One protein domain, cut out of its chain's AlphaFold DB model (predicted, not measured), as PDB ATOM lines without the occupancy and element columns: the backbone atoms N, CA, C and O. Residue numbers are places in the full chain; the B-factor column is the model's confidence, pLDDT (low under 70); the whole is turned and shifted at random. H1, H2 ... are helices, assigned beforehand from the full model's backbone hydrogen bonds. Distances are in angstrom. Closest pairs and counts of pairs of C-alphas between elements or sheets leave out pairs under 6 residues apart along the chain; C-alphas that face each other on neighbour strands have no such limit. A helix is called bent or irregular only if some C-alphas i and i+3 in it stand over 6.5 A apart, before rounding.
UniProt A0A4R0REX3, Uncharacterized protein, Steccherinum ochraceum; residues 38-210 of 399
ATOM      1  N   THR A  38      37.779  25.445 -27.434       83.06
ATOM      2  CA  THR A  38      36.582  24.634 -27.727       83.06
ATOM      3  C   THR A  38      35.386  25.514 -28.113       83.06
ATOM      4  O   THR A  38      34.575  25.123 -28.950       83.06
ATOM      5  N   SER A  39      35.300  26.735 -27.573       85.38
ATOM      6  CA  SER A  39      34.271  27.708 -27.946       85.38
ATOM      7  C   SER A  39      34.409  28.164 -29.399       85.38
ATOM      8  O   SER A  39      33.412  28.156 -30.115       85.38
ATOM      9  N   THR A  40      35.623  28.472 -29.879       87.88
ATOM     10  CA  THR A  40      35.852  28.828 -31.292       87.88
ATOM     11  C   THR A  40      35.412  27.705 -32.229       87.88
ATOM     12  O   THR A  40      34.745  27.972 -33.229       87.88
ATOM     13  N   PHE A  41      35.724  26.447 -31.892       87.94
ATOM     14  CA  PHE A  41      35.277  25.293 -32.672       87.94
ATOM     15  C   PHE A  41      33.747  25.186 -32.718       87.94
ATOM     16  O   PHE A  41      33.178  25.051 -33.799       87.94
ATOM     17  N   VAL A  42      33.068  25.281 -31.569       90.69
ATOM     18  CA  VAL A  42      31.600  25.180 -31.497       90.69
ATOM     19  C   VAL A  42      30.927  26.326 -32.255       90.69
ATOM     20  O   VAL A  42      29.995  26.083 -33.020       90.69
ATOM     21  N   THR A  43      31.417  27.560 -32.112       93.25
ATOM     22  CA  THR A  43      30.896  28.711 -32.862       93.25
ATOM     23  C   THR A  43      31.059  28.510 -34.367       93.25
ATOM     24  O   THR A  43      30.099  28.710 -35.113       93.25
ATOM     25  N   ALA A  44      32.234  28.060 -34.820       93.50
ATOM     26  CA  ALA A  44      32.471  27.767 -36.229       93.50
ATOM     27  C   ALA A  44      31.577  26.623 -36.734       93.50
ATOM     28  O   ALA A  44      31.029  26.718 -37.831       93.50
ATOM     29  N   LEU A  45      31.386  25.564 -35.945       94.19
ATOM     30  CA  LEU A  45      30.531  24.434 -36.303       94.19
ATOM     31  C   LEU A  45      29.072  24.869 -36.483       94.19
ATOM     32  O   LEU A  45      28.464  24.539 -37.498       94.19
ATOM     33  N   ILE A  46      28.526  25.635 -35.534       96.25
ATOM     34  CA  ILE A  46      27.146  26.136 -35.597       96.25
ATOM     35  C   ILE A  46      26.973  27.067 -36.797       96.25
ATOM     36  O   ILE A  46      26.036  26.894 -37.574       96.25
ATOM     37  N   PHE A  47      27.886  28.024 -36.982       96.62
ATOM     38  CA  PHE A  47      27.827  28.954 -38.106       96.62
ATOM     39  C   PHE A  47      27.844  28.218 -39.455       96.62
ATOM     40  O   PHE A  47      26.956  28.431 -40.280       96.62
ATOM     41  N   ASN A  48      28.794  27.299 -39.657       97.00
ATOM     42  CA  ASN A  48      28.884  26.524 -40.897       97.00
ATOM     43  C   ASN A  48      27.675  25.597 -41.092       97.00
ATOM     44  O   ASN A  48      27.209  25.443 -42.218       97.00
ATOM     45  N   ALA A  49      27.126  25.018 -40.021       97.25
ATOM     46  CA  ALA A  49      25.914  24.206 -40.101       97.25
ATOM     47  C   ALA A  49      24.693  25.033 -40.542       97.25
ATOM     48  O   ALA A  49      23.896  24.557 -41.350       97.25
ATOM     49  N   ILE A  50      24.563  26.277 -40.061       97.44
ATOM     50  CA  ILE A  50      23.498  27.200 -40.482       97.44
ATOM     51  C   ILE A  50      23.656  27.561 -41.961       97.44
ATOM     52  O   ILE A  50      22.682  27.480 -42.708       97.44
ATOM     53  N   VAL A  51      24.869  27.922 -42.395       97.19
ATOM     54  CA  VAL A  51      25.151  28.240 -43.806       97.19
ATOM     55  C   VAL A  51      24.833  27.040 -44.699       97.19
ATOM     56  O   VAL A  51      24.079  27.180 -45.660       97.19
ATOM     57  N   PHE A  52      25.303  25.846 -44.331       96.44
ATOM     58  CA  PHE A  52      25.012  24.609 -45.054       96.44
ATOM     59  C   PHE A  52      23.504  24.334 -45.153       96.44
ATOM     60  O   PHE A  52      23.001  24.009 -46.227       96.44
ATOM     61  N   ALA A  53      22.757  24.499 -44.057       95.75
ATOM     62  CA  ALA A  53      21.309  24.316 -44.057       95.75
ATOM     63  C   ALA A  53      20.593  25.344 -44.952       95.75
ATOM     64  O   ALA A  53      19.658  24.983 -45.669       95.75
ATOM     65  N   ALA A  54      21.041  26.602 -44.946       96.31
ATOM     66  CA  ALA A  54      20.491  27.659 -45.790       96.31
ATOM     67  C   ALA A  54      20.754  27.401 -47.284       96.31
ATOM     68  O   ALA A  54      19.834  27.518 -48.096       96.31
ATOM     69  N   GLU A  55      21.972  26.997 -47.652       95.38
ATOM     70  CA  GLU A  55      22.328  26.623 -49.027       95.38
ATOM     71  C   GLU A  55      21.541  25.401 -49.506       95.38
ATOM     72  O   GLU A  55      21.003  25.395 -50.616       95.38
ATOM     73  N   LEU A  56      21.404  24.386 -48.647       92.50
ATOM     74  CA  LEU A  56      20.620  23.192 -48.945       92.50
ATOM     75  C   LEU A  56      19.143  23.542 -49.155       92.50
ATOM     76  O   LEU A  56      18.531  23.069 -50.113       92.50
ATOM     77  N   ALA A  57      18.581  24.411 -48.311       92.31
ATOM     78  CA  ALA A  57      17.218  24.907 -48.458       92.31
ATOM     79  C   ALA A  57      17.049  25.678 -49.780       92.31
ATOM     80  O   ALA A  57      16.148  25.362 -50.561       92.31
ATOM     81  N   ALA A  58      17.950  26.612 -50.092       93.00
ATOM     82  CA  ALA A  58      17.932  27.347 -51.356       93.00
ATOM     83  C   ALA A  58      17.987  26.400 -52.567       93.00
ATOM     84  O   ALA A  58      17.182  26.524 -53.490       93.00
ATOM     85  N   PHE A  59      18.868  25.396 -52.537       91.12
ATOM     86  CA  PHE A  59      18.958  24.382 -53.585       91.12
ATOM     87  C   PHE A  59      17.661  23.574 -53.727       91.12
ATOM     88  O   PHE A  59      17.172  23.384 -54.843       91.12
ATOM     89  N   THR A  60      17.060  23.135 -52.614       89.62
ATOM     90  CA  THR A  60      15.800  22.371 -52.642       89.62
ATOM     91  C   THR A  60      14.640  23.159 -53.263       89.62
ATOM     92  O   THR A  60      13.813  22.568 -53.956       89.62
ATOM     93  N   VAL A  61      14.608  24.484 -53.072       89.25
ATOM     94  CA  VAL A  61      13.592  25.386 -53.639       89.25
ATOM     95  C   VAL A  61      13.881  25.730 -55.103       89.25
ATOM     96  O   VAL A  61      12.968  25.715 -55.928       89.25
ATOM     97  N   PHE A  62      15.135  26.021 -55.462       90.25
ATOM     98  CA  PHE A  62      15.485  26.451 -56.820       90.25
ATOM     99  C   PHE A  62      15.546  25.314 -57.839       90.25
ATOM    100  O   PHE A  62      15.232  25.546 -59.009       90.25
ATOM    101  N   ARG A  63      15.897  24.095 -57.414       87.19
ATOM    102  CA  ARG A  63      15.972  22.917 -58.290       87.19
ATOM    103  C   ARG A  63      14.708  22.715 -59.152       87.19
ATOM    104  O   ARG A  63      14.870  22.621 -60.366       87.19
ATOM    105  N   PRO A  64      13.477  22.663 -58.598       85.50
ATOM    106  CA  PRO A  64      12.264  22.473 -59.403       85.50
ATOM    107  C   PRO A  64      11.834  23.717 -60.194       85.50
ATOM    108  O   PRO A  64      11.120  23.585 -61.184       85.50
ATOM    109  N   TYR A  65      12.235  24.923 -59.776       87.44
ATOM    110  CA  TYR A  65      11.813  26.166 -60.433       87.44
ATOM    111  C   TYR A  65      12.611  26.454 -61.716       87.44
ATOM    112  O   TYR A  65      12.071  27.010 -62.671       87.44
ATOM    113  N   PHE A  66      13.883  26.038 -61.770       88.19
ATOM    114  CA  PHE A  66      14.765  26.245 -62.924       88.19
ATOM    115  C   PHE A  66      15.265  24.920 -63.534       88.19
ATOM    116  O   PHE A  66      16.475  24.657 -63.532       88.19
ATOM    117  N   PRO A  67      14.380  24.088 -64.121       83.44
ATOM    118  CA  PRO A  67      14.772  22.791 -64.679       83.44
ATOM    119  C   PRO A  67      15.791  22.920 -65.822       83.44
ATOM    120  O   PRO A  67      16.630  22.045 -66.008       83.44
ATOM    121  N   ALA A  68      15.797  24.051 -66.534       85.06
ATOM    122  CA  ALA A  68      16.780  24.351 -67.577       85.06
ATOM    123  C   ALA A  68      18.228  24.393 -67.089       85.06
ATOM    124  O   ALA A  68      19.140  24.100 -67.857       85.06
ATOM    125  N   ILE A  69      18.435  24.762 -65.826       87.06
ATOM    126  CA  ILE A  69      19.763  24.886 -65.227       87.06
ATOM    127  C   ILE A  69      20.121  23.585 -64.506       87.06
ATOM    128  O   ILE A  69      21.220  23.065 -64.683       87.06
ATOM    129  N   TYR A  70      19.186  23.038 -63.723       86.81
ATOM    130  CA  TYR A  70      19.462  21.910 -62.826       86.81
ATOM    131  C   TYR A  70      19.225  20.524 -63.442       86.81
ATOM    132  O   TYR A  70      19.826  19.553 -62.988       86.81
ATOM    133  N   GLU A  71      18.379  20.402 -64.467       87.12
ATOM    134  CA  GLU A  71      18.092  19.131 -65.147       87.12
ATOM    135  C   GLU A  71      17.936  19.262 -66.683       87.12
ATOM    136  O   GLU A  71      17.003  18.710 -67.277       87.12
ATOM    137  N   PRO A  72      18.879  19.929 -67.385       87.12
ATOM    138  CA  PRO A  72      18.774  20.163 -68.830       87.12
ATOM    139  C   PRO A  72      18.686  18.862 -69.641       87.12
ATOM    140  O   PRO A  72      18.009  18.788 -70.669       87.12
ATOM    141  N   ARG A  73      19.347  17.800 -69.170       83.50
ATOM    142  CA  ARG A  73      19.424  16.509 -69.868       83.50
ATOM    143  C   ARG A  73      18.138  15.683 -69.804       83.50
ATOM    144  O   ARG A  73      17.990  14.748 -70.585       83.50
ATOM    145  N   THR A  74      17.194  16.055 -68.941       84.00
ATOM    146  CA  THR A  74      15.897  15.376 -68.826       84.00
ATOM    147  C   THR A  74      14.976  15.717 -70.000       84.00
ATOM    148  O   THR A  74      14.157  14.890 -70.396       84.00
ATOM    149  N   TYR A  75      15.100  16.912 -70.594       81.75
ATOM    150  CA  TYR A  75      14.124  17.384 -71.586       81.75
ATOM    151  C   TYR A  75      14.712  18.074 -72.831       81.75
ATOM    152  O   TYR A  75      14.093  17.982 -73.892       81.75
ATOM    153  N   ILE A  76      15.887  18.722 -72.749       84.69
ATOM    154  CA  ILE A  76      16.506  19.438 -73.890       84.69
ATOM    155  C   ILE A  76      17.098  18.452 -74.903       84.69
ATOM    156  O   ILE A  76      17.050  18.669 -76.111       84.69
ATOM    157  N   VAL A  77      17.656  17.352 -74.406       84.56
ATOM    158  CA  VAL A  77      18.325  16.325 -75.210       84.56
ATOM    159  C   VAL A  77      17.290  15.553 -76.058       84.56
ATOM    160  O   VAL A  77      16.137  15.422 -75.627       84.56
ATOM    161  N   PRO A  78      17.641  15.044 -77.262       83.62
ATOM    162  CA  PRO A  78      16.754  14.190 -78.060       83.62
ATOM    163  C   PRO A  78      16.167  13.031 -77.249       83.62
ATOM    164  O   PRO A  78      16.843  12.507 -76.366       83.62
ATOM    165  N   LYS A  79      14.921  12.631 -77.550       80.69
ATOM    166  CA  LYS A  79      14.130  11.682 -76.736       80.69
ATOM    167  C   LYS A  79      14.884  10.395 -76.382       80.69
ATOM    168  O   LYS A  79      14.785   9.944 -75.250       80.69
ATOM    169  N   GLU A  80      15.670   9.873 -77.316       79.81
ATOM    170  CA  GLU A  80      16.467   8.645 -77.175       79.81
ATOM    171  C   GLU A  80      17.613   8.752 -76.157       79.81
ATOM    172  O   GLU A  80      18.058   7.746 -75.622       79.81
ATOM    173  N   LYS A  81      18.102   9.966 -75.886       78.56
ATOM    174  CA  LYS A  81      19.234  10.236 -74.985       78.56
ATOM    175  C   LYS A  81      18.803  10.942 -73.693       78.56
ATOM    176  O   LYS A  81      19.648  11.439 -72.948       78.56
ATOM    177  N   ARG A  82      17.493  11.047 -73.442       84.62
ATOM    178  CA  ARG A  82      16.962  11.653 -72.216       84.62
ATOM    179  C   ARG A  82      17.132  10.699 -71.050       84.62
ATOM    180  O   ARG A  82      16.812   9.520 -71.144       84.62
ATOM    181  N   ILE A  83      17.582  11.249 -69.933       82.12
ATOM    182  CA  ILE A  83      17.721  10.520 -68.674       82.12
ATOM    183  C   ILE A  83      16.465  10.784 -67.847       82.12
ATOM    184  O   ILE A  83      15.921  11.890 -67.868       82.12
ATOM    185  N   HIS A  84      16.002   9.779 -67.107       80.56
ATOM    186  CA  HIS A  84      14.897   9.962 -66.176       80.56
ATOM    187  C   HIS A  84      15.277  10.951 -65.066       80.56
ATOM    188  O   HIS A  84      16.372  10.900 -64.506       80.56
ATOM    189  N   SER A  85      14.352  11.844 -64.716       76.31
ATOM    190  CA  SER A  85      14.533  12.741 -63.575       76.31
ATOM    191  C   SER A  85      14.693  11.927 -62.286       76.31
ATOM    192  O   SER A  85      13.857  11.069 -62.002       76.31
ATOM    193  N   LEU A  86      15.705  12.249 -61.472       73.31
ATOM    194  CA  LEU A  86      15.984  11.581 -60.187       73.31
ATOM    195  C   LEU A  86      14.765  11.529 -59.254       73.31
ATOM    196  O   LEU A  86      14.501  10.522 -58.606       73.31
ATOM    197  N   THR A  87      14.019  12.628 -59.162       78.88
ATOM    198  CA  THR A  87      12.740  12.671 -58.451       78.88
ATOM    199  C   THR A  87      11.953  13.912 -58.848       78.88
ATOM    200  O   THR A  87      12.543  14.979 -59.047       78.88
ATOM    201  N   SER A  88      10.627  13.768 -58.888       69.00
ATOM    202  CA  SER A  88       9.672  14.868 -59.054       69.00
ATOM    203  C   SER A  88       9.379  15.593 -57.727       69.00
ATOM    204  O   SER A  88       8.973  16.752 -57.727       69.00
ATOM    205  N   LYS A  89       9.625  14.952 -56.571       80.00
ATOM    206  CA  LYS A  89       9.332  15.533 -55.248       80.00
ATOM    207  C   LYS A  89      10.488  16.413 -54.757       80.00
ATOM    208  O   LYS A  89      11.634  15.970 -54.733       80.00
ATOM    209  N   PHE A  90      10.188  17.623 -54.277       76.56
ATOM    210  CA  PHE A  90      11.208  18.607 -53.875       76.56
ATOM    211  C   PHE A  90      12.056  18.204 -52.653       76.56
ATOM    212  O   PHE A  90      13.176  18.677 -52.527       76.56
ATOM    213  N   TYR A  91      11.573  17.315 -51.775       80.44
ATOM    214  CA  TYR A  91      12.303  16.858 -50.577       80.44
ATOM    215  C   TYR A  91      12.937  15.466 -50.722       80.44
ATOM    216  O   TYR A  91      13.781  15.080 -49.921       80.44
ATOM    217  N   ALA A  92      12.549  14.686 -51.735       85.00
ATOM    218  CA  ALA A  92      12.983  13.292 -51.859       85.00
ATOM    219  C   ALA A  92      14.338  13.134 -52.568       85.00
ATOM    220  O   ALA A  92      14.822  12.014 -52.720       85.00
ATOM    221  N   TRP A  93      14.948  14.229 -53.032       85.94
ATOM    222  CA  TRP A  93      16.150  14.165 -53.863       85.94
ATOM    223  C   TRP A  93      17.386  13.606 -53.143       85.94
ATOM    224  O   TRP A  93      18.093  12.846 -53.802       85.94
ATOM    225  N   PRO A  94      17.656  13.852 -51.839       86.94
ATOM    226  CA  PRO A  94      18.836  13.270 -51.197       86.94
ATOM    227  C   PRO A  94      18.724  11.745 -51.130       86.94
ATOM    228  O   PRO A  94      19.670  11.020 -51.429       86.94
ATOM    229  N   TRP A  95      17.523  11.251 -50.817       87.12
ATOM    230  CA  TRP A  95      17.225   9.823 -50.802       87.12
ATOM    231  C   TRP A  95      17.277   9.202 -52.199       87.12
ATOM    232  O   TRP A  95      17.816   8.111 -52.377       87.12
ATOM    233  N   ALA A  96      16.748   9.910 -53.199       86.75
ATOM    234  CA  ALA A  96      16.816   9.483 -54.589       86.75
ATOM    235  C   ALA A  96      18.266   9.380 -55.077       86.75
ATOM    236  O   ALA A  96      18.596   8.401 -55.728       86.75
ATOM    237  N   ILE A  97      19.143  10.325 -54.711       86.81
ATOM    238  CA  ILE A  97      20.581  10.264 -55.019       86.81
ATOM    239  C   ILE A  97      21.240   9.077 -54.318       86.81
ATOM    240  O   ILE A  97      22.026   8.366 -54.937       86.81
ATOM    241  N   PHE A  98      20.917   8.837 -53.046       84.44
ATOM    242  CA  PHE A  98      21.495   7.718 -52.305       84.44
ATOM    243  C   PHE A  98      21.130   6.356 -52.919       84.44
ATOM    244  O   PHE A  98      21.964   5.456 -52.965       84.44
ATOM    245  N   ARG A  99      19.898   6.216 -53.423       85.88
ATOM    246  CA  ARG A  99      19.430   5.011 -54.125       85.88
ATOM    247  C   ARG A  99      19.743   4.986 -55.619       85.88
ATOM    248  O   ARG A  99      19.493   3.962 -56.249       85.88
ATOM    249  N   ALA A 100      20.228   6.084 -56.192       84.69
ATOM    250  CA  ALA A 100      20.467   6.167 -57.622       84.69
ATOM    251  C   ALA A 100      21.572   5.196 -58.030       84.69
ATOM    252  O   ALA A 100      22.632   5.115 -57.394       84.69
ATOM    253  N   ASP A 101      21.324   4.494 -59.130       84.50
ATOM    254  CA  ASP A 101      22.367   3.720 -59.765       84.50
ATOM    255  C   ASP A 101      23.373   4.661 -60.438       84.50
ATOM    256  O   ASP A 101      23.027   5.613 -61.139       84.50
ATOM    257  N   TYR A 102      24.644   4.403 -60.170       83.31
ATOM    258  CA  TYR A 102      25.762   5.197 -60.651       83.31
ATOM    259  C   TYR A 102      26.283   4.672 -61.991       83.31
ATOM    260  O   TYR A 102      27.013   5.394 -62.667       83.31
ATOM    261  N   GLU A 103      25.903   3.461 -62.417       83.69
ATOM    262  CA  GLU A 103      26.286   2.931 -63.731       83.69
ATOM    263  C   GLU A 103      25.636   3.717 -64.876       83.69
ATOM    264  O   GLU A 103      26.310   4.022 -65.862       83.69
ATOM    265  N   GLY A 104      24.397   4.188 -64.691       83.19
ATOM    266  CA  GLY A 104      23.711   5.063 -65.652       83.19
ATOM    267  C   GLY A 104      24.439   6.387 -65.930       83.19
ATOM    268  O   GLY A 104      24.262   6.991 -66.988       83.19
ATOM    269  N   ILE A 105      25.334   6.827 -65.034       86.94
ATOM    270  CA  ILE A 105      26.172   8.021 -65.244       86.94
ATOM    271  C   ILE A 105      27.133   7.808 -66.421       86.94
ATOM    272  O   ILE A 105      27.436   8.766 -67.134       86.94
ATOM    273  N   LYS A 106      27.577   6.566 -66.656       87.44
ATOM    274  CA  LYS A 106      28.502   6.219 -67.742       87.44
ATOM    275  C   LYS A 106      27.894   6.521 -69.111       87.44
ATOM    276  O   LYS A 106      28.561   7.101 -69.961       87.44
ATOM    277  N   GLU A 107      26.633   6.148 -69.308       83.56
ATOM    278  CA  GLU A 107      25.908   6.337 -70.573       83.56
ATOM    279  C   GLU A 107      25.461   7.788 -70.753       83.56
ATOM    280  O   GLU A 107      25.563   8.356 -71.837       83.56
ATOM    281  N   ALA A 108      25.027   8.409 -69.658       83.75
ATOM    282  CA  ALA A 108      24.596   9.793 -69.625       83.75
ATOM    283  C   ALA A 108      25.746  10.779 -69.877       83.75
ATOM    284  O   ALA A 108      25.718  11.576 -70.816       83.75
ATOM    285  N   ASN A 109      26.744  10.776 -68.993       86.44
ATOM    286  CA  ASN A 109      27.760  11.824 -68.871       86.44
ATOM    287  C   ASN A 109      29.124  11.403 -69.426       86.44
ATOM    288  O   ASN A 109      30.006  12.249 -69.563       86.44
ATOM    289  N   GLY A 110      29.282  10.130 -69.779       88.69
ATOM    290  CA  GLY A 110      30.532   9.559 -70.250       88.69
ATOM    291  C   GLY A 110      31.375   8.960 -69.127       88.69
ATOM    292  O   GLY A 110      31.065   9.032 -67.935       88.69
ATOM    293  N   LEU A 111      32.485   8.353 -69.542       91.00
ATOM    294  CA  LEU A 111      33.364   7.580 -68.670       91.00
ATOM    295  C   LEU A 111      34.053   8.425 -67.583       91.00
ATOM    296  O   LEU A 111      34.260   7.943 -66.472       91.00
ATOM    297  N   ASP A 112      34.393   9.677 -67.888       92.50
ATOM    298  CA  ASP A 112      35.102  10.563 -66.957       92.50
ATOM    299  C   ASP A 112      34.239  10.917 -65.735       92.50
ATOM    300  O   ASP A 112      34.638  10.703 -64.591       92.50
ATOM    301  N   ALA A 113      32.988  11.328 -65.970       92.31
ATOM    302  CA  ALA A 113      32.029  11.604 -64.902       92.31
ATOM    303  C   ALA A 113      31.744  10.364 -64.035       92.31
ATOM    304  O   ALA A 113      31.626  10.471 -62.813       92.31
ATOM    305  N   TYR A 114      31.668   9.181 -64.654       93.56
ATOM    306  CA  TYR A 114      31.536   7.914 -63.934       93.56
ATOM    307  C   TYR A 114      32.724   7.675 -62.988       93.56
ATOM    308  O   TYR A 114      32.528   7.355 -61.813       93.56
ATOM    309  N   PHE A 115      33.962   7.875 -63.453       94.62
ATOM    310  CA  PHE A 115      35.140   7.709 -62.602       94.62
ATOM    311  C   PHE A 115      35.290   8.792 -61.542       94.62
ATOM    312  O   PHE A 115      35.747   8.477 -60.447       94.62
ATOM    313  N   PHE A 116      34.842  10.020 -61.798       94.12
ATOM    314  CA  PHE A 116      34.796  11.055 -60.769       94.12
ATOM    315  C   PHE A 116      33.901  10.643 -59.588       94.12
ATOM    316  O   PHE A 116      34.298  10.747 -58.427       94.12
ATOM    317  N   VAL A 117      32.718  10.083 -59.868       92.56
ATOM    318  CA  VAL A 117      31.822   9.571 -58.818       92.56
ATOM    319  C   VAL A 117      32.426   8.363 -58.100       92.56
ATOM    320  O   VAL A 117      32.336   8.277 -56.874       92.56
ATOM    321  N   ASN A 118      33.074   7.447 -58.823       92.62
ATOM    322  CA  ASN A 118      33.765   6.319 -58.192       92.62
ATOM    323  C   ASN A 118      34.943   6.764 -57.325       92.62
ATOM    324  O   ASN A 118      35.120   6.224 -56.239       92.62
ATOM    325  N   PHE A 119      35.687   7.790 -57.736       93.88
ATOM    326  CA  PHE A 119      36.736   8.395 -56.923       93.88
ATOM    327  C   PHE A 119      36.169   8.948 -55.608       93.88
ATOM    328  O   PHE A 119      36.663   8.593 -54.539       93.88
ATOM    329  N   LEU A 120      35.079   9.725 -55.656       93.75
ATOM    330  CA  LEU A 120      34.406  10.218 -54.447       93.75
ATOM    331  C   LEU A 120      33.924   9.065 -53.552       93.75
ATOM    332  O   LEU A 120      34.114   9.089 -52.336       93.75
ATOM    333  N   ARG A 121      33.348   8.012 -54.144       92.31
ATOM    334  CA  ARG A 121      32.920   6.811 -53.411       92.31
ATOM    335  C   ARG A 121      34.094   6.044 -52.804       92.31
ATOM    336  O   ARG A 121      33.963   5.557 -51.682       92.31
ATOM    337  N   MET A 122      35.223   5.940 -53.502       94.44
ATOM    338  CA  MET A 122      36.457   5.328 -53.008       94.44
ATOM    339  C   MET A 122      36.985   6.111 -51.807       94.44
ATOM    340  O   MET A 122      37.274   5.503 -50.779       94.44
ATOM    341  N   VAL A 123      37.044   7.444 -51.894       95.56
ATOM    342  CA  VAL A 123      37.444   8.313 -50.776       95.56
ATOM    343  C   VAL A 123      36.543   8.077 -49.565       95.56
ATOM    344  O   VAL A 123      37.050   7.805 -48.480       95.56
ATOM    345  N   THR A 124      35.222   8.055 -49.746       94.25
ATOM    346  CA  THR A 124      34.275   7.750 -48.661       94.25
ATOM    347  C   THR A 124      34.474   6.340 -48.091       94.25
ATOM    348  O   THR A 124      34.488   6.174 -46.874       94.25
ATOM    349  N   ARG A 125      34.694   5.319 -48.933       94.00
ATOM    350  CA  ARG A 125      35.006   3.940 -48.499       94.00
ATOM    351  C   ARG A 125      36.322   3.830 -47.733       94.00
ATOM    352  O   ARG A 125      36.436   2.964 -46.871       94.00
ATOM    353  N   MET A 126      37.311   4.662 -48.057       95.56
ATOM    354  CA  MET A 126      38.588   4.699 -47.350       95.56
ATOM    355  C   MET A 126      38.447   5.414 -46.007       95.56
ATOM    356  O   MET A 126      38.842   4.858 -44.987       95.56
ATOM    357  N   LEU A 127      37.854   6.611 -46.003       96.06
ATOM    358  CA  LEU A 127      37.814   7.488 -44.835       96.06
ATOM    359  C   LEU A 127      36.799   7.054 -43.773       96.06
ATOM    360  O   LEU A 127      37.109   7.188 -42.597       96.06
ATOM    361  N   LEU A 128      35.628   6.511 -44.136       95.81
ATOM    362  CA  LEU A 128      34.609   6.123 -43.143       95.81
ATOM    363  C   LEU A 128      35.115   5.074 -42.135       95.81
ATOM    364  O   LEU A 128      34.985   5.308 -40.935       95.81
ATOM    365  N   PRO A 129      35.712   3.942 -42.562       95.75
ATOM    366  CA  PRO A 129      36.255   2.960 -41.628       95.75
ATOM    367  C   PRO A 129      37.425   3.511 -40.815       95.75
ATOM    368  O   PRO A 129      37.492   3.256 -39.617       95.75
ATOM    369  N   ILE A 130      38.318   4.291 -41.441       96.00
ATOM    370  CA  ILE A 130      39.438   4.936 -40.739       96.00
ATOM    371  C   ILE A 130      38.899   5.852 -39.642       96.00
ATOM    372  O   ILE A 130      39.350   5.767 -38.507       96.00
ATOM    373  N   TRP A 131      37.905   6.681 -39.957       95.25
ATOM    374  CA  TRP A 131      37.269   7.593 -39.014       95.25
ATOM    375  C   TRP A 131      36.624   6.843 -37.842       95.25
ATOM    376  O   TRP A 131      36.932   7.148 -36.693       95.25
ATOM    377  N   LEU A 132      35.814   5.812 -38.115       96.12
ATOM    378  CA  LEU A 132      35.166   5.005 -37.074       96.12
ATOM    379  C   LEU A 132      36.183   4.303 -36.165       96.12
ATOM    380  O   LEU A 132      36.098   4.415 -34.944       96.12
ATOM    381  N   ILE A 133      37.166   3.606 -36.745       95.31
ATOM    382  CA  ILE A 133      38.192   2.872 -35.988       95.31
ATOM    383  C   ILE A 133      39.068   3.850 -35.198       95.31
ATOM    384  O   ILE A 133      39.348   3.622 -34.023       95.31
ATOM    385  N   SER A 134      39.465   4.962 -35.821       92.81
ATOM    386  CA  SER A 134      40.225   6.023 -35.165       92.81
ATOM    387  C   SER A 134      39.464   6.583 -33.971       92.81
ATOM    388  O   SER A 134      40.067   6.793 -32.928       92.81
ATOM    389  N   TRP A 135      38.161   6.828 -34.088       92.62
ATOM    390  CA  TRP A 135      37.379   7.392 -32.991       92.62
ATOM    391  C   TRP A 135      37.195   6.402 -31.848       92.62
ATOM    392  O   TRP A 135      37.396   6.759 -30.691       92.62
ATOM    393  N   VAL A 136      36.866   5.151 -32.170       94.44
ATOM    394  CA  VAL A 136      36.647   4.099 -31.170       94.44
ATOM    395  C   VAL A 136      37.930   3.769 -30.404       94.44
ATOM    396  O   VAL A 136      37.859   3.501 -29.210       94.44
ATOM    397  N   ILE A 137      39.096   3.806 -31.057       93.06
ATOM    398  CA  ILE A 137      40.365   3.409 -30.429       93.06
ATOM    399  C   ILE A 137      41.146   4.613 -29.897       93.06
ATOM    400  O   ILE A 137      41.556   4.596 -28.738       93.06
ATOM    401  N   LEU A 138      41.368   5.658 -30.703       90.75
ATOM    402  CA  LEU A 138      42.254   6.760 -30.316       90.75
ATOM    403  C   LEU A 138      41.613   7.703 -29.295       90.75
ATOM    404  O   LEU A 138      42.315   8.125 -28.382       90.75
ATOM    405  N   LEU A 139      40.306   7.997 -29.377       90.62
ATOM    406  CA  LEU A 139      39.686   8.941 -28.432       90.62
ATOM    407  C   LEU A 139      39.748   8.444 -26.977       90.62
ATOM    408  O   LEU A 139      40.133   9.235 -26.109       90.62
ATOM    409  N   PRO A 140      39.425   7.171 -26.661       90.12
ATOM    410  CA  PRO A 140      39.634   6.650 -25.314       90.12
ATOM    411  C   PRO A 140      41.120   6.554 -24.962       90.12
ATOM    412  O   PRO A 140      41.506   6.926 -23.860       90.12
ATOM    413  N   LEU A 141      41.972   6.117 -25.892       90.31
ATOM    414  CA  LEU A 141      43.406   5.929 -25.648       90.31
ATOM    415  C   LEU A 141      44.117   7.217 -25.200       90.31
ATOM    416  O   LEU A 141      44.964   7.168 -24.304       90.31
ATOM    417  N   THR A 142      43.786   8.360 -25.805       87.44
ATOM    418  CA  THR A 142      44.425   9.649 -25.499       87.44
ATOM    419  C   THR A 142      43.816  10.359 -24.291       87.44
ATOM    420  O   THR A 142      44.468  11.238 -23.740       87.44
ATOM    421  N   SER A 143      42.593  10.006 -23.870       86.69
ATOM    422  CA  SER A 143      41.858  10.744 -22.825       86.69
ATOM    423  C   SER A 143      41.560   9.953 -21.546       86.69
ATOM    424  O   SER A 143      41.357  10.561 -20.498       86.69
ATOM    425  N   ALA A 144      41.524   8.617 -21.594       85.12
ATOM    426  CA  ALA A 144      41.165   7.795 -20.440       85.12
ATOM    427  C   ALA A 144      42.302   7.744 -19.412       85.12
ATOM    428  O   ALA A 144      43.426   7.364 -19.746       85.12
ATOM    429  N   ASP A 145      42.006   8.066 -18.152       81.12
ATOM    430  CA  ASP A 145      42.938   7.997 -17.015       81.12
ATOM    431  C   ASP A 145      44.283   8.696 -17.267       81.12
ATOM    432  O   ASP A 145      45.346   8.198 -16.883       81.12
ATOM    433  N   THR A 146      44.271   9.797 -18.019       78.50
ATOM    434  CA  THR A 146      45.478  10.556 -18.360       78.50
ATOM    435  C   THR A 146      45.125  12.010 -18.648       78.50
ATOM    436  O   THR A 146      44.292  12.295 -19.510       78.50
ATOM    437  N   SER A 147      45.762  12.930 -17.929       76.06
ATOM    438  CA  SER A 147      45.617  14.366 -18.143       76.06
ATOM    439  C   SER A 147      46.958  15.062 -17.959       76.06
ATOM    440  O   SER A 147      47.638  14.894 -16.946       76.06
ATOM    441  N   VAL A 148      47.337  15.856 -18.953       80.06
ATOM    442  CA  VAL A 148      48.467  16.780 -18.861       80.06
ATOM    443  C   VAL A 148      47.903  18.183 -18.605       80.06
ATOM    444  O   VAL A 148      46.835  18.537 -19.111       80.06
ATOM    445  N   ALA A 149      48.578  18.979 -17.768       76.56
ATOM    446  CA  ALA A 149      48.127  20.331 -17.436       76.56
ATOM    447  C   ALA A 149      47.921  21.173 -18.711       76.56
ATOM    448  O   ALA A 149      48.686  21.054 -19.664       76.56
ATOM    449  N   ASN A 150      46.894  22.027 -18.718       76.44
ATOM    450  CA  ASN A 150      46.483  22.880 -19.847       76.44
ATOM    451  C   ASN A 150      45.851  22.172 -21.064       76.44
ATOM    452  O   ASN A 150      45.481  22.856 -22.016       76.44
ATOM    453  N   HIS A 151      45.623  20.853 -21.024       77.62
ATOM    454  CA  HIS A 151      44.844  20.143 -22.047       77.62
ATOM    455  C   HIS A 151      43.412  19.879 -21.563       77.62
ATOM    456  O   HIS A 151      43.124  18.891 -20.889       77.62
ATOM    457  N   THR A 152      42.492  20.790 -21.894       79.44
ATOM    458  CA  THR A 152      41.069  20.699 -21.516       79.44
ATOM    459  C   THR A 152      40.155  20.764 -22.742       79.44
ATOM    460  O   THR A 152      40.557  21.198 -23.818       79.44
ATOM    461  N   GLY A 153      38.909  20.295 -22.613       83.88
ATOM    462  CA  GLY A 153      37.959  20.279 -23.733       83.88
ATOM    463  C   GLY A 153      38.411  19.358 -24.872       83.88
ATOM    464  O   GLY A 153      38.684  18.178 -24.638       83.88
ATOM    465  N   LEU A 154      38.476  19.887 -26.100       82.62
ATOM    466  CA  LEU A 154      38.940  19.151 -27.288       82.62
ATOM    467  C   LEU A 154      40.424  18.764 -27.224       82.62
ATOM    468  O   LEU A 154      40.811  17.754 -27.814       82.62
ATOM    469  N   ASP A 155      41.231  19.495 -26.454       82.81
ATOM    470  CA  ASP A 155      42.670  19.242 -26.357       82.81
ATOM    471  C   ASP A 155      42.990  17.933 -25.628       82.81
ATOM    472  O   ASP A 155      44.098  17.423 -25.740       82.81
ATOM    473  N   ARG A 156      42.023  17.310 -24.941       84.31
ATOM    474  CA  ARG A 156      42.228  15.990 -24.315       84.31
ATOM    475  C   ARG A 156      42.437  14.856 -25.329       84.31
ATOM    476  O   ARG A 156      42.827  13.751 -24.958       84.31
ATOM    477  N   PHE A 157      42.079  15.083 -26.593       87.25
ATOM    478  CA  PHE A 157      42.136  14.068 -27.648       87.25
ATOM    479  C   PHE A 157      43.394  14.156 -28.511       87.25
ATOM    480  O   PHE A 157      43.544  13.395 -29.465       87.25
ATOM    481  N   ILE A 158      44.293  15.089 -28.206       85.88
ATOM    482  CA  ILE A 158      45.525  15.247 -28.964       85.88
ATOM    483  C   ILE A 158      46.564  14.216 -28.521       85.88
ATOM    484  O   ILE A 158      46.560  13.734 -27.388       85.88
ATOM    485  N   PHE A 159      47.517  13.953 -29.410       84.38
ATOM    486  CA  PHE A 159      48.652  13.067 -29.154       84.38
ATOM    487  C   PHE A 159      49.429  13.448 -27.875       84.38
ATOM    488  O   PHE A 159      49.814  12.573 -27.108       84.38
ATOM    489  N   GLY A 160      49.596  14.749 -27.612       83.19
ATOM    490  CA  GLY A 160      50.325  15.289 -26.457       83.19
ATOM    491  C   GLY A 160      49.634  15.176 -25.090       83.19
ATOM    492  O   GLY A 160      50.296  15.408 -24.084       83.19
ATOM    493  N   ASN A 161      48.354  14.785 -25.008       86.19
ATOM    494  CA  ASN A 161      47.691  14.577 -23.711       86.19
ATOM    495  C   ASN A 161      48.115  13.255 -23.031       86.19
ATOM    496  O   ASN A 161      47.746  13.005 -21.887       86.19
ATOM    497  N   VAL A 162      48.889  12.393 -23.703       85.94
ATOM    498  CA  VAL A 162      49.402  11.152 -23.104       85.94
ATOM    499  C   VAL A 162      50.566  11.475 -22.159       85.94
ATOM    500  O   VAL A 162      51.652  11.860 -22.595       85.94
ATOM    501  N   ALA A 163      50.337  11.294 -20.859       82.81
ATOM    502  CA  ALA A 163      51.311  11.540 -19.807       82.81
ATOM    503  C   ALA A 163      52.555  10.640 -19.921       82.81
ATOM    504  O   ALA A 163      52.543   9.552 -20.510       82.81
ATOM    505  N   THR A 164      53.654  11.124 -19.346       82.44
ATOM    506  CA  THR A 164      54.985  10.510 -19.438       82.44
ATOM    507  C   THR A 164      55.076   9.137 -18.774       82.44
ATOM    508  O   THR A 164      55.930   8.342 -19.153       82.44
ATOM    509  N   ASP A 165      54.175   8.817 -17.847       84.00
ATOM    510  CA  ASP A 165      54.062   7.520 -17.177       84.00
ATOM    511  C   ASP A 165      53.378   6.443 -18.044       84.00
ATOM    512  O   ASP A 165      53.520   5.251 -17.772       84.00
ATOM    513  N   ARG A 166      52.666   6.825 -19.118       82.69
ATOM    514  CA  ARG A 166      51.862   5.909 -19.960       82.69
ATOM    515  C   ARG A 166      52.234   5.934 -21.442       82.69
ATOM    516  O   ARG A 166      51.385   5.714 -22.311       82.69
ATOM    517  N   GLN A 167      53.516   6.124 -21.752       85.06
ATOM    518  CA  GLN A 167      54.015   6.181 -23.135       85.06
ATOM    519  C   GLN A 167      53.763   4.904 -23.958       85.06
ATOM    520  O   GLN A 167      53.721   4.963 -25.186       85.06
ATOM    521  N   SER A 168      53.527   3.753 -23.318       87.38
ATOM    522  CA  SER A 168      53.179   2.503 -24.010       87.38
ATOM    523  C   SER A 168      51.927   2.624 -24.892       87.38
ATOM    524  O   SER A 168      51.793   1.897 -25.875       87.38
ATOM    525  N   ARG A 169      51.041   3.589 -24.618       87.38
ATOM    526  CA  ARG A 169      49.848   3.880 -25.430       87.38
ATOM    527  C   ARG A 169      50.173   4.339 -26.854       87.38
ATOM    528  O   ARG A 169      49.363   4.136 -27.757       87.38
ATOM    529  N   TYR A 170      51.357   4.900 -27.102       89.69
ATOM    530  CA  TYR A 170      51.753   5.336 -28.445       89.69
ATOM    531  C   TYR A 170      51.900   4.182 -29.444       89.69
ATOM    532  O   TYR A 170      51.714   4.392 -30.644       89.69
ATOM    533  N   TRP A 171      52.114   2.947 -28.976       91.75
ATOM    534  CA  TRP A 171      52.131   1.763 -29.840       91.75
ATOM    535  C   TRP A 171      50.835   1.587 -30.635       91.75
ATOM    536  O   TRP A 171      50.881   1.187 -31.797       91.75
ATOM    537  N   ALA A 172      49.683   1.953 -30.065       91.50
ATOM    538  CA  ALA A 172      48.412   1.881 -30.779       91.50
ATOM    539  C   ALA A 172      48.356   2.852 -31.975       91.50
ATOM    540  O   ALA A 172      47.836   2.480 -33.024       91.50
ATOM    541  N   HIS A 173      48.952   4.048 -31.874       91.50
ATOM    542  CA  HIS A 173      49.052   4.981 -33.005       91.50
ATOM    543  C   HIS A 173      49.932   4.412 -34.123       91.50
ATOM    544  O   HIS A 173      49.574   4.501 -35.299       91.50
ATOM    545  N   LEU A 174      51.057   3.786 -33.763       93.62
ATOM    546  CA  LEU A 174      51.958   3.153 -34.723       93.62
ATOM    547  C   LEU A 174      51.260   2.004 -35.466       93.62
ATOM    548  O   LEU A 174      51.252   1.980 -36.697       93.62
ATOM    549  N   ILE A 175      50.620   1.091 -34.727       95.19
ATOM    550  CA  ILE A 175      49.890  -0.053 -35.294       95.19
ATOM    551  C   ILE A 175      48.764   0.429 -36.216       95.19
ATOM    552  O   ILE A 175      48.640  -0.052 -37.345       95.19
ATOM    553  N   LEU A 176      47.970   1.408 -35.771       94.94
ATOM    554  CA  LEU A 176      46.879   1.959 -36.572       94.94
ATOM    555  C   LEU A 176      47.376   2.656 -37.836       94.94
ATOM    556  O   LEU A 176      46.756   2.505 -38.882       94.94
ATOM    557  N   THR A 177      48.513   3.351 -37.779       95.38
ATOM    558  CA  THR A 177      49.102   3.995 -38.961       95.38
ATOM    559  C   THR A 177      49.441   2.964 -40.037       95.38
ATOM    560  O   THR A 177      49.072   3.150 -41.199       95.38
ATOM    561  N   TYR A 178      50.070   1.841 -39.673       96.56
ATOM    562  CA  TYR A 178      50.347   0.759 -40.624       96.56
ATOM    563  C   TYR A 178      49.065   0.094 -41.143       96.56
ATOM    564  O   TYR A 178      48.951  -0.151 -42.347       96.56
ATOM    565  N   LEU A 179      48.076  -0.141 -40.275       96.81
ATOM    566  CA  LEU A 179      46.785  -0.724 -40.657       96.81
ATOM    567  C   LEU A 179      46.023   0.175 -41.639       96.81
ATOM    568  O   LEU A 179      45.548  -0.298 -42.673       96.81
ATOM    569  N   PHE A 180      45.938   1.477 -41.360       96.88
ATOM    570  CA  PHE A 180      45.292   2.453 -42.235       96.88
ATOM    571  C   PHE A 180      46.049   2.617 -43.552       96.88
ATOM    572  O   PHE A 180      45.424   2.662 -44.608       96.88
ATOM    573  N   THR A 181      47.382   2.621 -43.518       97.00
ATOM    574  CA  THR A 181      48.211   2.665 -44.729       97.00
ATOM    575  C   THR A 181      47.944   1.452 -45.622       97.00
ATOM    576  O   THR A 181      47.687   1.602 -46.817       97.00
ATOM    577  N   PHE A 182      47.914   0.246 -45.046       97.50
ATOM    578  CA  PHE A 182      47.557  -0.969 -45.778       97.50
ATOM    579  C   PHE A 182      46.134  -0.899 -46.347       97.50
ATOM    580  O   PHE A 182      45.921  -1.214 -47.519       97.50
ATOM    581  N   TRP A 183      45.163  -0.439 -45.553       97.44
ATOM    582  CA  TRP A 183      43.774  -0.266 -45.985       97.44
ATOM    583  C   TRP A 183      43.644   0.692 -47.176       97.44
ATOM    584  O   TRP A 183      42.926   0.394 -48.137       97.44
ATOM    585  N   ILE A 184      44.366   1.814 -47.150       97.06
ATOM    586  CA  ILE A 184      44.408   2.785 -48.250       97.06
ATOM    587  C   ILE A 184      44.986   2.126 -49.505       97.06
ATOM    588  O   ILE A 184      44.329   2.125 -50.548       97.06
ATOM    589  N   PHE A 185      46.157   1.487 -49.416       97.31
ATOM    590  CA  PHE A 185      46.767   0.814 -50.568       97.31
ATOM    591  C   PHE A 185      45.890  -0.306 -51.136       97.31
ATOM    592  O   PHE A 185      45.786  -0.451 -52.358       97.31
ATOM    593  N   TYR A 186      45.219  -1.073 -50.276       97.00
ATOM    594  CA  TYR A 186      44.279  -2.108 -50.693       97.00
ATOM    595  C   TYR A 186      43.110  -1.528 -51.504       97.00
ATOM    596  O   TYR A 186      42.793  -2.044 -52.582       97.00
ATOM    597  N   ASN A 187      42.498  -0.437 -51.030       97.12
ATOM    598  CA  ASN A 187      41.396   0.222 -51.733       97.12
ATOM    599  C   ASN A 187      41.853   0.860 -53.050       97.12
ATOM    600  O   ASN A 187      41.195   0.647 -54.067       97.12
ATOM    601  N   ILE A 188      43.009   1.536 -53.073       96.62
ATOM    602  CA  ILE A 188      43.588   2.097 -54.306       96.62
ATOM    603  C   ILE A 188      43.840   0.987 -55.333       96.62
ATOM    604  O   ILE A 188      43.438   1.105 -56.489       96.62
ATOM    605  N   LYS A 189      44.452  -0.132 -54.927       96.69
ATOM    606  CA  LYS A 189      44.709  -1.269 -55.825       96.69
ATOM    607  C   LYS A 189      43.412  -1.888 -56.349       96.69
ATOM    608  O   LYS A 189      43.344  -2.303 -57.508       96.69
ATOM    609  N   ARG A 190      42.381  -1.993 -55.507       96.00
ATOM    610  CA  ARG A 190      41.059  -2.485 -55.914       96.00
ATOM    611  C   ARG A 190      40.423  -1.563 -56.954       96.00
ATOM    612  O   ARG A 190      39.997  -2.068 -57.990       96.00
ATOM    613  N   GLU A 191      40.411  -0.259 -56.704       95.31
ATOM    614  CA  GLU A 191      39.808   0.727 -57.603       95.31
ATOM    615  C   GLU A 191      40.585   0.840 -58.920       95.31
ATOM    616  O   GLU A 191      39.988   0.853 -59.990       95.31
ATOM    617  N   MET A 192      41.920   0.797 -58.876       95.88
ATOM    618  CA  MET A 192      42.755   0.820 -60.079       95.88
ATOM    619  C   MET A 192      42.486  -0.383 -60.996       95.88
ATOM    620  O   MET A 192      42.407  -0.234 -62.215       95.88
ATOM    621  N   ARG A 193      42.289  -1.584 -60.434       96.56
ATOM    622  CA  ARG A 193      41.901  -2.763 -61.233       96.56
ATOM    623  C   ARG A 193      40.542  -2.571 -61.903       96.56
ATOM    624  O   ARG A 193      40.402  -2.907 -63.077       96.56
ATOM    625  N   HIS A 194      39.571  -2.015 -61.180       94.75
ATOM    626  CA  HIS A 194      38.254  -1.685 -61.730       94.75
ATOM    627  C   HIS A 194      38.358  -0.647 -62.855       94.75
ATOM    628  O   HIS A 194      37.827  -0.863 -63.945       94.75
ATOM    629  N   PHE A 195      39.131   0.423 -62.643       94.94
ATOM    630  CA  PHE A 195      39.398   1.460 -63.639       94.94
ATOM    631  C   PHE A 195      39.952   0.885 -64.941       94.94
ATOM    632  O   PHE A 195      39.414   1.170 -66.012       94.94
ATOM    633  N   ILE A 196      40.984   0.040 -64.859       95.88
ATOM    634  CA  ILE A 196      41.608  -0.570 -66.039       95.88
ATOM    635  C   ILE A 196      40.581  -1.399 -66.820       95.88
ATOM    636  O   ILE A 196      40.447  -1.214 -68.030       95.88
ATOM    637  N   GLN A 197      39.817  -2.259 -66.141       95.75
ATOM    638  CA  GLN A 197      38.829  -3.126 -66.790       95.75
ATOM    639  C   GLN A 197      37.720  -2.326 -67.479       95.75
ATOM    640  O   GLN A 197      37.400  -2.574 -68.642       95.75
ATOM    641  N   VAL A 198      37.133  -1.350 -66.781       94.19
ATOM    642  CA  VAL A 198      36.041  -0.542 -67.338       94.19
ATOM    643  C   VAL A 198      36.547   0.339 -68.479       94.19
ATOM    644  O   VAL A 198      35.880   0.441 -69.508       94.19
ATOM    645  N   ARG A 199      37.746   0.919 -68.352       94.19
ATOM    646  CA  ARG A 199      38.361   1.725 -69.413       94.19
ATOM    647  C   ARG A 199      38.639   0.900 -70.664       94.19
ATOM    648  O   ARG A 199      38.328   1.355 -71.758       94.19
ATOM    649  N   GLN A 200      39.199  -0.298 -70.520       94.44
ATOM    650  CA  GLN A 200      39.455  -1.181 -71.661       94.44
ATOM    651  C   GLN A 200      38.153  -1.560 -72.367       94.44
ATOM    652  O   GLN A 200      38.058  -1.401 -73.580       94.44
ATOM    653  N   ARG A 201      37.118  -1.964 -71.617       93.56
ATOM    654  CA  ARG A 201      35.792  -2.262 -72.189       93.56
ATOM    655  C   ARG A 201      35.201  -1.060 -72.924       93.56
ATOM    656  O   ARG A 201      34.663  -1.224 -74.009       93.56
ATOM    657  N   TRP A 202      35.337   0.139 -72.360       90.94
ATOM    658  CA  TRP A 202      34.853   1.371 -72.983       90.94
ATOM    659  C   TRP A 202      35.565   1.692 -74.301       90.94
ATOM    660  O   TRP A 202      34.916   2.116 -75.250       90.94
ATOM    661  N   LEU A 203      36.886   1.500 -74.369       91.00
ATOM    662  CA  LEU A 203      37.671   1.775 -75.578       91.00
ATOM    663  C   LEU A 203      37.426   0.750 -76.696       91.00
ATOM    664  O   LEU A 203      37.560   1.099 -77.864       91.00
ATOM    665  N   ILE A 204      37.083  -0.490 -76.340       92.56
ATOM    666  CA  ILE A 204      36.788  -1.572 -77.294       92.56
ATOM    667  C   ILE A 204      35.351  -1.478 -77.833       92.56
ATOM    668  O   ILE A 204      35.068  -2.004 -78.908       92.56
ATOM    669  N   ASP A 205      34.448  -0.808 -77.113       91.19
ATOM    670  CA  ASP A 205      33.058  -0.615 -77.532       91.19
ATOM    671  C   ASP A 205      32.989  -0.005 -78.950       91.19
ATOM    672  O   ASP A 205      33.573   1.064 -79.172       91.19
ATOM    673  N   PRO A 206      32.289  -0.638 -79.916       89.88
ATOM    674  CA  PRO A 206      32.230  -0.168 -81.298       89.88
ATOM    675  C   PRO A 206      31.736   1.276 -81.428       89.88
ATOM    676  O   PRO A 206      32.213   1.990 -82.309       89.88
ATOM    677  N   VAL A 207      30.845   1.739 -80.543       86.62
ATOM    678  CA  VAL A 207      30.340   3.125 -80.573       86.62
ATOM    679  C   VAL A 207      31.472   4.126 -80.318       86.62
ATOM    680  O   VAL A 207      31.546   5.175 -80.960       86.62
ATOM    681  N   ASN A 208      32.390   3.787 -79.412       86.88
ATOM    682  CA  ASN A 208      33.530   4.633 -79.073       86.88
ATOM    683  C   ASN A 208      34.693   4.435 -80.044       86.88
ATOM    684  O   ASN A 208      35.310   5.417 -80.450       86.88
ATOM    685  N   ALA A 209      34.976   3.196 -80.445       88.50
ATOM    686  CA  ALA A 209      36.059   2.871 -81.367       88.50
ATOM    687  C   ALA A 209      35.850   3.502 -82.756       88.50
ATOM    688  O   ALA A 209      36.810   3.923 -83.398       88.50
ATOM    689  N   GLN A 210      34.596   3.628 -83.203       87.50
ATOM    690  CA  GLN A 210      34.245   4.302 -84.458       87.50
ATOM    691  C   GLN A 210      34.153   5.831 -84.328       87.50
ATOM    692  O   GLN A 210      33.982   6.524 -85.331       87.50
TER     693      GLN A 210
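What this domain is: This is residues 38 to 210 of the 399 residues of an uncharacterized protein of Steccherinum ochraceum (UniProt A0A4R0REX3). A flat, open frame of three long helices: H8 and H6 lie side by side along the longest axis, running opposite ways, and H1 makes the far side of the frame across an empty gap from H6. One end of the gap is spanned loosely by H2, H3, the loop of residues 76 to 92, H4 and H5, the other by H7, which packs on the end of H6 and comes close to the start of H1. The printed part has 173 residues with nine named helices, H1 to H9 in order along the chain, and no named strand; the class is all helix. The whole is only just loose, close to extended, with a radius of gyration of the C-alphas of 23.4 A and spans of 71 by 41 by 19 A.

Where its parts are: The longest helix, H8, covers residues 164 to 204 and 61.8 A, from C-alpha 164 at (54.985, 10.510, -19.438) to C-alpha 204 at (36.788, -1.572, -77.294). H6, residues 111 to 143, is 46.7 A long, with a kink of 33 degrees near residue 134. H1, residues 38 to 65, is 41.1 A long and begins at C-alpha 38 at (36.582, 24.634, -27.727). The shorter helices are H2, residues 67 to 70, H3, residues 72 to 75, H4, residues 93 to 99, H5, residues 104 to 109, H7, residues 153 to 157, and H9, residues 206 to 209. H8 is irregular, C-alphas 165 and 168 being 8.5 A apart; H1 is only just irregular, with 6.6 A between C-alphas 61 and 64.

How they stand to each other: H6 is the hub, touching H5, H7 and H8. H8 touches H6 at a shallow tilt of 12 degrees, opposite ways; their closest C-alphas, of Met 126 and Ile 184, are 6.2 A apart. H7 touches residues 138 to 143 of H6, with the C-alphas of Thr 142 and Phe 157 closest at 5.4 A. H5 and H6 touch only at the corner, closest at the C-alphas of Lys 106 and Tyr 114, 5.2 A. H1 is apart from H6 and H8; it is close to but not clearly touching H7, where the C-alphas of Thr 38 and Leu 154 are closest at 6.0 A, and likewise H2, where those of Arg 63 and Tyr 70 are closest at 5.8 A. H2 and H3 meet only through their link. H4 touches no helix, and is only just apart from H1, at 8.3 A. H9 is close to but not clearly touching H8, closest at the C-alphas of Leu 203 and Ala 209, 6.1 A. Every O i to N i+4 pair is within hydrogen-bond range in H4 and H5, against 22 of 24 in H1, 26 of 29 in H6, 31 of 37 in H8 and 0 of 1 in H7, which has 2 of 2 O i to N i+3 pairs within range; H2, H3 and H9 are too short for an i+4 pair.

The domain as a whole: The two C-alphas farthest apart, of Lys 79 and Asp 165, are 71.8 A apart. The printed part has no cut; the link from H3 to H4, 17 residues, is long. Residues 42 to 56 of H1 stand free, as do residues 204 to 210, of which 206 to 209 belong to H9. The mean pLDDT of the printed part is 89.1, and residue 88 is under 70.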